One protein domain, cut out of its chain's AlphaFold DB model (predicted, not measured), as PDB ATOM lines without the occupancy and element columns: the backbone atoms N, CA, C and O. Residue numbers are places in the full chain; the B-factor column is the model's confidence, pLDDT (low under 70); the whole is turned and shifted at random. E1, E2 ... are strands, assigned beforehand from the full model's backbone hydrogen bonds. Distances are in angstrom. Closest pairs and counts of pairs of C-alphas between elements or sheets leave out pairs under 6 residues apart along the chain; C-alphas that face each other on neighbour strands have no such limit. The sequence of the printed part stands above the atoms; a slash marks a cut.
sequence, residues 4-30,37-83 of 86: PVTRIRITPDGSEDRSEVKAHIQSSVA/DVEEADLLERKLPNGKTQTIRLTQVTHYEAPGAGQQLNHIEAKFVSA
ATOM      1  N   PRO A   4     281.758 234.595 200.091       96.31
ATOM      2  CA  PRO A   4     280.804 234.776 201.175       96.31
ATOM      3  C   PRO A   4     279.387 234.863 200.603       96.31
ATOM      4  O   PRO A   4     279.155 235.511 199.575       96.31
ATOM      5  N   VAL A   5     278.462 234.175 201.257       97.25
ATOM      6  CA  VAL A   5     277.024 234.206 200.999       97.25
ATOM      7  C   VAL A   5     276.300 234.230 202.339       97.25
ATOM      8  O   VAL A   5     276.810 233.715 203.333       97.25
ATOM      9  N   THR A   6     275.107 234.808 202.369       98.25
ATOM     10  CA  THR A   6     274.278 234.809 203.577       98.25
ATOM     11  C   THR A   6     273.376 233.588 203.549       98.25
ATOM     12  O   THR A   6     272.570 233.459 202.629       98.25
ATOM     13  N   ARG A   7     273.488 232.705 204.541       97.88
ATOM     14  CA  ARG A   7     272.470 231.693 204.825       97.88
ATOM     15  C   ARG A   7     271.326 232.348 205.580       97.88
ATOM     16  O   ARG A   7     271.565 233.110 206.512       97.88
ATOM     17  N   ILE A   8     270.104 232.036 205.174       98.19
ATOM     18  CA  ILE A   8     268.875 232.420 205.860       98.19
ATOM     19  C   ILE A   8     268.100 231.135 206.138       98.19
ATOM     20  O   ILE A   8     267.675 230.459 205.198       98.19
ATOM     21  N   ARG A   9     267.920 230.811 207.417       97.44
ATOM     22  CA  ARG A   9     267.077 229.711 207.880       97.44
ATOM     23  C   ARG A   9     265.790 230.290 208.446       97.44
ATOM     24  O   ARG A   9     265.836 231.164 209.306       97.44
ATOM     25  N   ILE A  10     264.650 229.812 207.953       95.00
ATOM     26  CA  ILE A  10     263.350 230.156 208.535       95.00
ATOM     27  C   ILE A  10     263.104 229.194 209.690       95.00
ATOM     28  O   ILE A  10     262.959 227.990 209.478       95.00
ATOM     29  N   THR A  11     263.095 229.712 210.908       93.19
ATOM     30  CA  THR A  11     262.844 228.923 212.114       93.19
ATOM     31  C   THR A  11     261.359 228.551 212.224       93.19
ATOM     32  O   THR A  11     260.507 229.152 211.563       93.19
ATOM     33  N   PRO A  12     260.995 227.567 213.068       91.25
ATOM     34  CA  PRO A  12     259.602 227.137 213.219       91.25
ATOM     35  C   PRO A  12     258.630 228.238 213.674       91.25
ATOM     36  O   PRO A  12     257.441 228.159 213.377       91.25
ATOM     37  N   ASP A  13     259.122 229.260 214.377       93.44
ATOM     38  CA  ASP A  13     258.344 230.435 214.792       93.44
ATOM     39  C   ASP A  13     258.195 231.496 213.683       93.44
ATOM     40  O   ASP A  13     257.551 232.525 213.883       93.44
ATOM     41  N   GLY A  14     258.762 231.241 212.500       91.56
ATOM     42  CA  GLY A  14     258.721 232.127 211.344       91.56
ATOM     43  C   GLY A  14     259.761 233.248 211.366       91.56
ATOM     44  O   GLY A  14     259.729 234.089 210.466       91.56
ATOM     45  N   SER A  15     260.666 233.279 212.351       95.31
ATOM     46  CA  SER A  15     261.789 234.216 212.345       95.31
ATOM     47  C   SER A  15     262.898 233.779 211.375       95.31
ATOM     48  O   SER A  15     262.915 232.661 210.855       95.31
ATOM     49  N   GLU A  16     263.788 234.715 211.045       96.94
ATOM     50  CA  GLU A  16     264.923 234.461 210.163       96.94
ATOM     51  C   GLU A  16     266.209 234.408 210.982       96.94
ATOM     52  O   GLU A  16     266.636 235.419 211.543       96.94
ATOM     53  N   ASP A  17     266.865 233.252 210.987       97.12
ATOM     54  CA  ASP A  17     268.251 233.134 211.419       97.12
ATOM     55  C   ASP A  17     269.178 233.376 210.224       97.12
ATOM     56  O   ASP A  17     269.059 232.732 209.177       97.12
ATOM     57  N   ARG A  18     270.098 234.331 210.372       97.62
ATOM     58  CA  ARG A  18     271.000 234.773 209.308       97.62
ATOM     59  C   ARG A  18     272.446 234.593 209.740       97.62
ATOM     60  O   ARG A  18     272.873 235.156 210.742       97.62
ATOM     61  N   SER A  19     273.227 233.890 208.928       97.25
ATOM     62  CA  SER A  19     274.664 233.710 209.158       97.25
ATOM     63  C   SER A  19     275.457 233.774 207.857       97.25
ATOM     64  O   SER A  19     274.944 233.491 206.774       97.25
ATOM     65  N   GLU A  20     276.722 234.181 207.941       97.69
ATOM     66  CA  GLU A  20     277.621 234.151 206.788       97.69
ATOM     67  C   GLU A  20     278.229 232.753 206.632       97.69
ATOM     68  O   GLU A  20     278.796 232.196 207.572       97.69
ATOM     69  N   VAL A  21     278.160 232.208 205.419       97.44
ATOM     70  CA  VAL A  21     278.853 230.977 205.032       97.44
ATOM     71  C   VAL A  21     279.646 231.203 203.749       97.44
ATOM     72  O   VAL A  21     279.481 232.194 203.038       97.44
ATOM     73  N   LYS A  22     280.538 230.269 203.421       97.06
ATOM     74  CA  LYS A  22     281.277 230.284 202.156       97.06
ATOM     75  C   LYS A  22     280.665 229.278 201.196       97.06
ATOM     76  O   LYS A  22     280.488 228.120 201.554       97.06
ATOM     77  N   ALA A  23     280.426 229.690 199.955       97.12
ATOM     78  CA  ALA A  23     279.936 228.795 198.911       97.12
ATOM     79  C   ALA A  23     280.607 229.067 197.560       97.12
ATOM     80  O   ALA A  23     280.934 230.204 197.211       97.12
ATOM     81  N   HIS A  24     280.810 228.015 196.772       96.25
ATOM     82  CA  HIS A  24     281.085 228.099 195.344       96.25
ATOM     83  C   HIS A  24     279.833 227.624 194.610       96.25
ATOM     84  O   HIS A  24     279.557 226.435 194.526       96.25
ATOM     85  N   ILE A  25     279.064 228.576 194.090       94.88
ATOM     86  CA  ILE A  25     277.775 228.306 193.451       94.88
ATOM     87  C   ILE A  25     277.951 228.245 191.932       94.88
ATOM     88  O   ILE A  25     278.294 229.257 191.309       94.88
ATOM     89  N   GLN A  26     277.668 227.080 191.350       91.50
ATOM     90  CA  GLN A  26     277.622 226.817 189.910       91.50
ATOM     91  C   GLN A  26     276.197 226.455 189.503       91.50
ATOM     92  O   GLN A  26     275.498 225.863 190.306       91.50
ATOM     93  N   SER A  27     275.781 226.788 188.274       88.50
ATOM     94  CA  SER A  27     274.487 226.434 187.649       88.50
ATOM     95  C   SER A  27     273.328 226.136 188.628       88.50
ATOM     96  O   SER A  27     272.571 227.052 188.948       88.50
ATOM     97  N   SER A  28     273.233 224.897 189.132       93.94
ATOM     98  CA  SER A  28     272.226 224.393 190.079       93.94
ATOM     99  C   SER A  28     272.786 223.733 191.355       93.94
ATOM    100  O   SER A  28     272.017 223.148 192.119       93.94
ATOM    101  N   VAL A  29     274.103 223.790 191.593       97.00
ATOM    102  CA  VAL A  29     274.780 223.167 192.747       97.00
ATOM    103  C   VAL A  29     275.681 224.171 193.467       97.00
ATOM    104  O   VAL A  29     276.498 224.873 192.864       97.00
ATOM    105  N   ALA A  30     275.513 224.265 194.780       97.12
ATOM    106  CA  ALA A  30     276.378 225.002 195.679       97.12
ATOM    107  C   ALA A  30     277.340 224.020 196.348       97.12
ATOM    108  O   ALA A  30     276.913 223.102 197.037       97.12
ATOM    109  N   ASP A  37     277.218 225.238 208.262       96.38
ATOM    110  CA  ASP A  37     275.882 224.992 208.805       96.38
ATOM    111  C   ASP A  37     274.834 225.404 207.765       96.38
ATOM    112  O   ASP A  37     274.490 226.587 207.638       96.38
ATOM    113  N   VAL A  38     274.404 224.416 206.979       97.44
ATOM    114  CA  VAL A  38     273.355 224.513 205.964       97.44
ATOM    115  C   VAL A  38     272.481 223.265 205.984       97.44
ATOM    116  O   VAL A  38     272.971 222.152 206.151       97.44
ATOM    117  N   GLU A  39     271.193 223.458 205.751       97.62
ATOM    118  CA  GLU A  39     270.183 222.405 205.707       97.62
ATOM    119  C   GLU A  39     269.308 222.543 204.456       97.62
ATOM    120  O   GLU A  39     269.315 223.559 203.750       97.62
ATOM    121  N   GLU A  40     268.541 221.500 204.143       97.62
ATOM    122  CA  GLU A  40     267.498 221.617 203.128       97.62
ATOM    123  C   GLU A  40     266.486 222.700 203.523       97.62
ATOM    124  O   GLU A  40     266.214 222.931 204.696       97.62
ATOM    125  N   ALA A  41     265.918 223.365 202.519       96.81
ATOM    126  CA  ALA A  41     265.056 224.535 202.650       96.81
ATOM    127  C   ALA A  41     265.723 225.842 203.111       96.81
ATOM    128  O   ALA A  41     265.075 226.879 202.934       96.81
ATOM    129  N   ASP A  42     266.983 225.836 203.562       97.94
ATOM    130  CA  ASP A  42     267.740 227.075 203.763       97.94
ATOM    131  C   ASP A  42     267.804 227.889 202.466       97.94
ATOM    132  O   ASP A  42     267.842 227.356 201.346       97.94
ATOM    133  N   LEU A  43     267.839 229.210 202.615       97.81
ATOM    134  CA  LEU A  43     268.101 230.126 201.517       97.81
ATOM    135  C   LEU A  43     269.558 230.570 201.558       97.81
ATOM    136  O   LEU A  43     270.093 230.849 202.627       97.81
ATOM    137  N   LEU A  44     270.180 230.704 200.390       97.50
ATOM    138  CA  LEU A  44     271.456 231.399 200.250       97.50
ATOM    139  C   LEU A  44     271.259 232.672 199.430       97.50
ATOM    140  O   LEU A  44     270.718 232.632 198.322       97.50
ATOM    141  N   GLU A  45     271.751 233.793 199.946       97.25
ATOM    142  CA  GLU A  45     271.812 235.065 199.233       97.25
ATOM    143  C   GLU A  45     273.240 235.381 198.805       97.25
ATOM    144  O   GLU A  45     274.175 235.379 199.608       97.25
ATOM    145  N   ARG A  46     273.411 235.716 197.522       94.50
ATOM    146  CA  ARG A  46     274.683 236.213 196.989       94.50
ATOM    147  C   ARG A  46     274.499 237.475 196.165       94.50
ATOM    148  O   ARG A  46     273.489 237.646 195.481       94.50
ATOM    149  N   LYS A  47     275.521 238.327 196.158       93.75
ATOM    150  CA  LYS A  47     275.614 239.452 195.223       93.75
ATOM    151  C   LYS A  47     276.153 238.970 193.880       93.75
ATOM    152  O   LYS A  47     277.192 238.316 193.809       93.75
ATOM    153  N   LEU A  48     275.432 239.290 192.814       91.06
ATOM    154  CA  LEU A  48     275.864 239.069 191.441       91.06
ATOM    155  C   LEU A  48     276.760 240.229 190.969       91.06
ATOM    156  O   LEU A  48     276.663 241.331 191.510       91.06
ATOM    157  N   PRO A  49     277.584 240.033 189.919       91.19
ATOM    158  CA  PRO A  49     278.424 241.101 189.364       91.19
ATOM    159  C   PRO A  49     277.653 242.351 188.916       91.19
ATOM    160  O   PRO A  49     278.201 243.444 188.910       91.19
ATOM    161  N   ASN A  50     276.368 242.208 188.577       92.50
ATOM    162  CA  ASN A  50     275.480 243.322 188.224       92.50
ATOM    163  C   ASN A  50     274.883 244.054 189.447       92.50
ATOM    164  O   ASN A  50     273.947 244.833 189.291       92.50
ATOM    165  N   GLY A  51     275.354 243.755 190.662       92.25
ATOM    166  CA  GLY A  51     274.890 244.352 191.917       92.25
ATOM    167  C   GLY A  51     273.581 243.776 192.471       92.25
ATOM    168  O   GLY A  51     273.236 244.049 193.624       92.25
ATOM    169  N   LYS A  52     272.856 242.951 191.703       93.00
ATOM    170  CA  LYS A  52     271.602 242.339 192.163       93.00
ATOM    171  C   LYS A  52     271.874 241.234 193.182       93.00
ATOM    172  O   LYS A  52     272.872 240.518 193.094       93.00
ATOM    173  N   THR A  53     270.961 241.076 194.136       94.44
ATOM    174  CA  THR A  53     270.936 239.897 195.006       94.44
ATOM    175  C   THR A  53     270.270 238.747 194.258       94.44
ATOM    176  O   THR A  53     269.204 238.921 193.672       94.44
ATOM    177  N   GLN A  54     270.897 237.577 194.280       94.12
ATOM    178  CA  GLN A  54     270.250 236.321 193.934       94.12
ATOM    179  C   GLN A  54     269.981 235.552 195.222       94.12
ATOM    180  O   GLN A  54     270.918 235.310 195.983       94.12
ATOM    181  N   THR A  55     268.736 235.123 195.400       96.38
ATOM    182  CA  THR A  55     268.332 234.207 196.465       96.38
ATOM    183  C   THR A  55     268.067 232.838 195.847       96.38
ATOM    184  O   THR A  55     267.357 232.715 194.845       96.38
ATOM    185  N   ILE A  56     268.668 231.799 196.411       96.88
ATOM    186  CA  ILE A  56     268.462 230.405 196.007       96.88
ATOM    187  C   ILE A  56     267.983 229.608 197.211       96.88
ATOM    188  O   ILE A  56     268.388 229.903 198.328       96.88
ATOM    189  N   ARG A  57     267.129 228.610 196.992       97.56
ATOM    190  CA  ARG A  57     266.668 227.690 198.035       97.56
ATOM    191  C   ARG A  57     267.348 226.346 197.862       97.56
ATOM    192  O   ARG A  57     267.257 225.776 196.773       97.56
ATOM    193  N   LEU A  58     267.983 225.847 198.915       98.00
ATOM    194  CA  LEU A  58     268.582 224.519 198.931       98.00
ATOM    195  C   LEU A  58     267.478 223.457 198.943       98.00
ATOM    196  O   LEU A  58     266.513 223.549 199.701       98.00
ATOM    197  N   THR A  59     267.597 222.465 198.068       97.94
ATOM    198  CA  THR A  59     266.585 221.415 197.869       97.94
ATOM    199  C   THR A  59     267.101 220.018 198.161       97.94
ATOM    200  O   THR A  59     266.301 219.105 198.292       97.94
ATOM    201  N   GLN A  60     268.419 219.838 198.173       98.06
ATOM    202  CA  GLN A  60     269.062 218.588 198.551       98.06
ATOM    203  C   GLN A  60     270.446 218.931 199.080       98.06
ATOM    204  O   GLN A  60     271.197 219.574 198.348       98.06
ATOM    205  N   VAL A  61     270.784 218.507 200.296       98.19
ATOM    206  CA  VAL A  61     272.105 218.734 200.906       98.19
ATOM    207  C   VAL A  61     272.777 217.383 201.129       98.19
ATOM    208  O   VAL A  61     272.198 216.480 201.722       98.19
ATOM    209  N   THR A  62     273.980 217.196 200.594       97.56
ATOM    210  CA  THR A  62     274.731 215.938 200.699       97.56
ATOM    211  C   THR A  62     276.128 216.210 201.229       97.56
ATOM    212  O   THR A  62     276.858 217.042 200.692       97.56
ATOM    213  N   HIS A  63     276.486 215.499 202.296       95.62
ATOM    214  CA  HIS A  63     277.784 215.590 202.949       95.62
ATOM    215  C   HIS A  63     278.700 214.508 202.386       95.62
ATOM    216  O   HIS A  63     278.394 213.318 202.467       95.62
ATOM    217  N   TYR A  64     279.824 214.931 201.822       93.25
ATOM    218  CA  TYR A  64     280.878 214.043 201.363       93.25
ATOM    219  C   TYR A  64     282.018 214.105 202.365       93.25
ATOM    220  O   TYR A  64     282.739 215.098 202.438       93.25
ATOM    221  N   GLU A  65     282.177 213.032 203.134       89.81
ATOM    222  CA  GLU A  65     283.299 212.837 204.047       89.81
ATOM    223  C   GLU A  65     284.109 211.629 203.586       89.81
ATOM    224  O   GLU A  65     283.564 210.545 203.378       89.81
ATOM    225  N   ALA A  66     285.416 211.811 203.411       82.94
ATOM    226  CA  ALA A  66     286.334 210.762 202.990       82.94
ATOM    227  C   ALA A  66     287.234 210.339 204.168       82.94
ATOM    228  O   ALA A  66     288.360 210.838 204.301       82.94
ATOM    229  N   PRO A  67     286.782 209.428 205.051       68.38
ATOM    230  CA  PRO A  67     287.638 208.900 206.106       68.38
ATOM    231  C   PRO A  67     288.819 208.136 205.483       68.38
ATOM    232  O   PRO A  67     288.640 207.159 204.763       68.38
ATOM    233  N   GLY A  68     290.045 208.604 205.734       67.50
ATOM    234  CA  GLY A  68     291.290 207.954 205.299       67.50
ATOM    235  C   GLY A  68     291.846 208.377 203.931       67.50
ATOM    236  O   GLY A  68     293.012 208.105 203.659       67.50
ATOM    237  N   ALA A  69     291.081 209.094 203.101       60.84
ATOM    238  CA  ALA A  69     291.490 209.523 201.757       60.84
ATOM    239  C   ALA A  69     291.562 211.057 201.647       60.84
ATOM    240  O   ALA A  69     290.909 211.658 200.806       60.84
ATOM    241  N   GLY A  70     292.357 211.687 202.519       64.50
ATOM    242  CA  GLY A  70     292.674 213.120 202.480       64.50
ATOM    243  C   GLY A  70     291.486 214.056 202.749       64.50
ATOM    244  O   GLY A  70     290.547 214.152 201.969       64.50
ATOM    245  N   GLN A  71     291.574 214.872 203.804       71.19
ATOM    246  CA  GLN A  71     290.509 215.825 204.169       71.19
ATOM    247  C   GLN A  71     290.167 216.864 203.082       71.19
ATOM    248  O   GLN A  71     289.159 217.554 203.186       71.19
ATOM    249  N   GLN A  72     290.981 216.973 202.029       73.69
ATOM    250  CA  GLN A  72     290.745 217.864 200.891       73.69
ATOM    251  C   GLN A  72     289.503 217.490 200.067       73.69
ATOM    252  O   GLN A  72     288.997 218.339 199.340       73.69
ATOM    253  N   LEU A  73     289.012 216.251 200.178       81.69
ATOM    254  CA  LEU A  73     287.783 215.815 199.512       81.69
ATOM    255  C   LEU A  73     286.520 216.103 200.334       81.69
ATOM    256  O   LEU A  73     285.418 215.928 199.817       81.69
ATOM    257  N   ASN A  74     286.653 216.561 201.584       91.81
ATOM    258  CA  ASN A  74     285.503 216.802 202.445       91.81
ATOM    259  C   ASN A  74     284.768 218.077 202.031       91.81
ATOM    260  O   ASN A  74     285.319 219.179 202.103       91.81
ATOM    261  N   HIS A  75     283.508 217.943 201.633       94.12
ATOM    262  CA  HIS A  75     282.683 219.074 201.225       94.12
ATOM    263  C   HIS A  75     281.193 218.742 201.305       94.12
ATOM    264  O   HIS A  75     280.794 217.586 201.428       94.12
ATOM    265  N   ILE A  76     280.371 219.780 201.210       97.12
ATOM    266  CA  ILE A  76     278.931 219.649 201.014       97.12
ATOM    267  C   ILE A  76     278.616 219.992 199.561       97.12
ATOM    268  O   ILE A  76     279.074 221.023 199.057       97.12
ATOM    269  N   GLU A  77     277.800 219.168 198.910       97.19
ATOM    270  CA  GLU A  77     277.087 219.548 197.692       97.19
ATOM    271  C   GLU A  77     275.626 219.827 198.032       97.19
ATOM    272  O   GLU A  77     274.931 218.980 198.593       97.19
ATOM    273  N   ALA A  78     275.144 221.012 197.667       98.00
ATOM    274  CA  ALA A  78     273.757 221.395 197.858       98.00
ATOM    275  C   ALA A  78     273.104 221.770 196.525       98.00
ATOM    276  O   ALA A  78     273.462 222.775 195.906       98.00
ATOM    277  N   LYS A  79     272.125 220.985 196.066       98.06
ATOM    278  CA  LYS A  79     271.297 221.366 194.911       98.06
ATOM    279  C   LYS A  79     270.364 222.496 195.308       98.06
ATOM    280  O   LYS A  79     269.904 222.546 196.449       98.06
ATOM    281  N   PHE A  80     270.052 223.377 194.366       97.44
ATOM    282  CA  PHE A  80     269.165 224.499 194.633       97.44
ATOM    283  C   PHE A  80     268.284 224.878 193.447       97.44
ATOM    284  O   PHE A  80     268.562 224.561 192.289       97.44
ATOM    285  N   VAL A  81     267.247 225.654 193.753       96.19
ATOM    286  CA  VAL A  81     266.425 226.372 192.773       96.19
ATOM    287  C   VAL A  81     266.460 227.869 193.062       96.19
ATOM    288  O   VAL A  81     266.663 228.286 194.201       96.19
ATOM    289  N   SER A  82     266.249 228.701 192.041       92.69
ATOM    290  CA  SER A  82     266.068 230.140 192.254       92.69
ATOM    291  C   SER A  82     264.830 230.383 193.117       92.69
ATOM    292  O   SER A  82     263.721 230.002 192.737       92.69
ATOM    293  N   ALA A  83     265.010 231.041 194.259       84.94
ATOM    294  CA  ALA A  83     263.892 231.557 195.029       84.94
ATOM    295  C   ALA A  83     263.404 232.831 194.330       84.94
ATOM    296  O   ALA A  83     264.201 233.710 193.995       84.94
TER     297      ALA A  83
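This is residues 4 to 30 and 37 to 83 of the 86 residues of an uncharacterized protein of Nocardiopsis metallicus (UniProt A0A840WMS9). One strongly twisted sheet of five strands is folded back on itself into a small, nearly closed barrel: E2 and E1 face E4 and E5, with E3 as the hinge, and the short stretch 29 to 30 pairs with both E2 and E5 across the gap. The long E4 and E5 hairpin reaches out to one side, and its tip, residues 67 to 72, sticks out free. The printed part has 74 residues and is all strand, with no named helix; E1 to E5 follow in number along the chain, and the sheet's order is E2, E1, E3, E4, E5, antiparallel throughout. It is only just compact, close to loose, with a radius of gyration of the C-alphas of 13.4 A and spans of 39 by 34 by 19 A.

E1, residues 4 to 10, and E2, residues 16 to 26, form a hairpin, with N 7 and O 19 at 2.8 A, within hydrogen-bond range. E2 bends by 78 degrees at residue 22. On its other side E1 is the antiparallel neighbour of E3, residues 43 to 47, with N 8 and O 43 at 2.8 A. E3 and E4, residues 53 to 64, form a hairpin, with N 44 and O 56 at 2.8 A. E4 bends by 73 degrees at residue 59. It forms a hairpin with E5, residues 75 to 82, with N 62 and O 77 at 2.8 A. E3, E4 and E5 are a meander, each strand the antiparallel neighbour of the one before. E1 and E5 are apart, as are E2 and E4.

E1 begins at C-alpha 4 (280.804, 234.776, 201.175) and measures 19.5 A, E2 25.1 A, E3 13.5 A and E4 28.4 A. E5 measures 21.9 A and ends at C-alpha 82 (266.068, 230.140, 192.254).

The C-alphas farthest apart, of Asn 50 and Gly 68, are 42.3 A apart. Residues 31 to 36 are not printed, and C-alphas 30 and 37 are 13.1 A apart across this cut. Of the links printed whole, none is long. Residues 67 to 70 have pLDDT under 70.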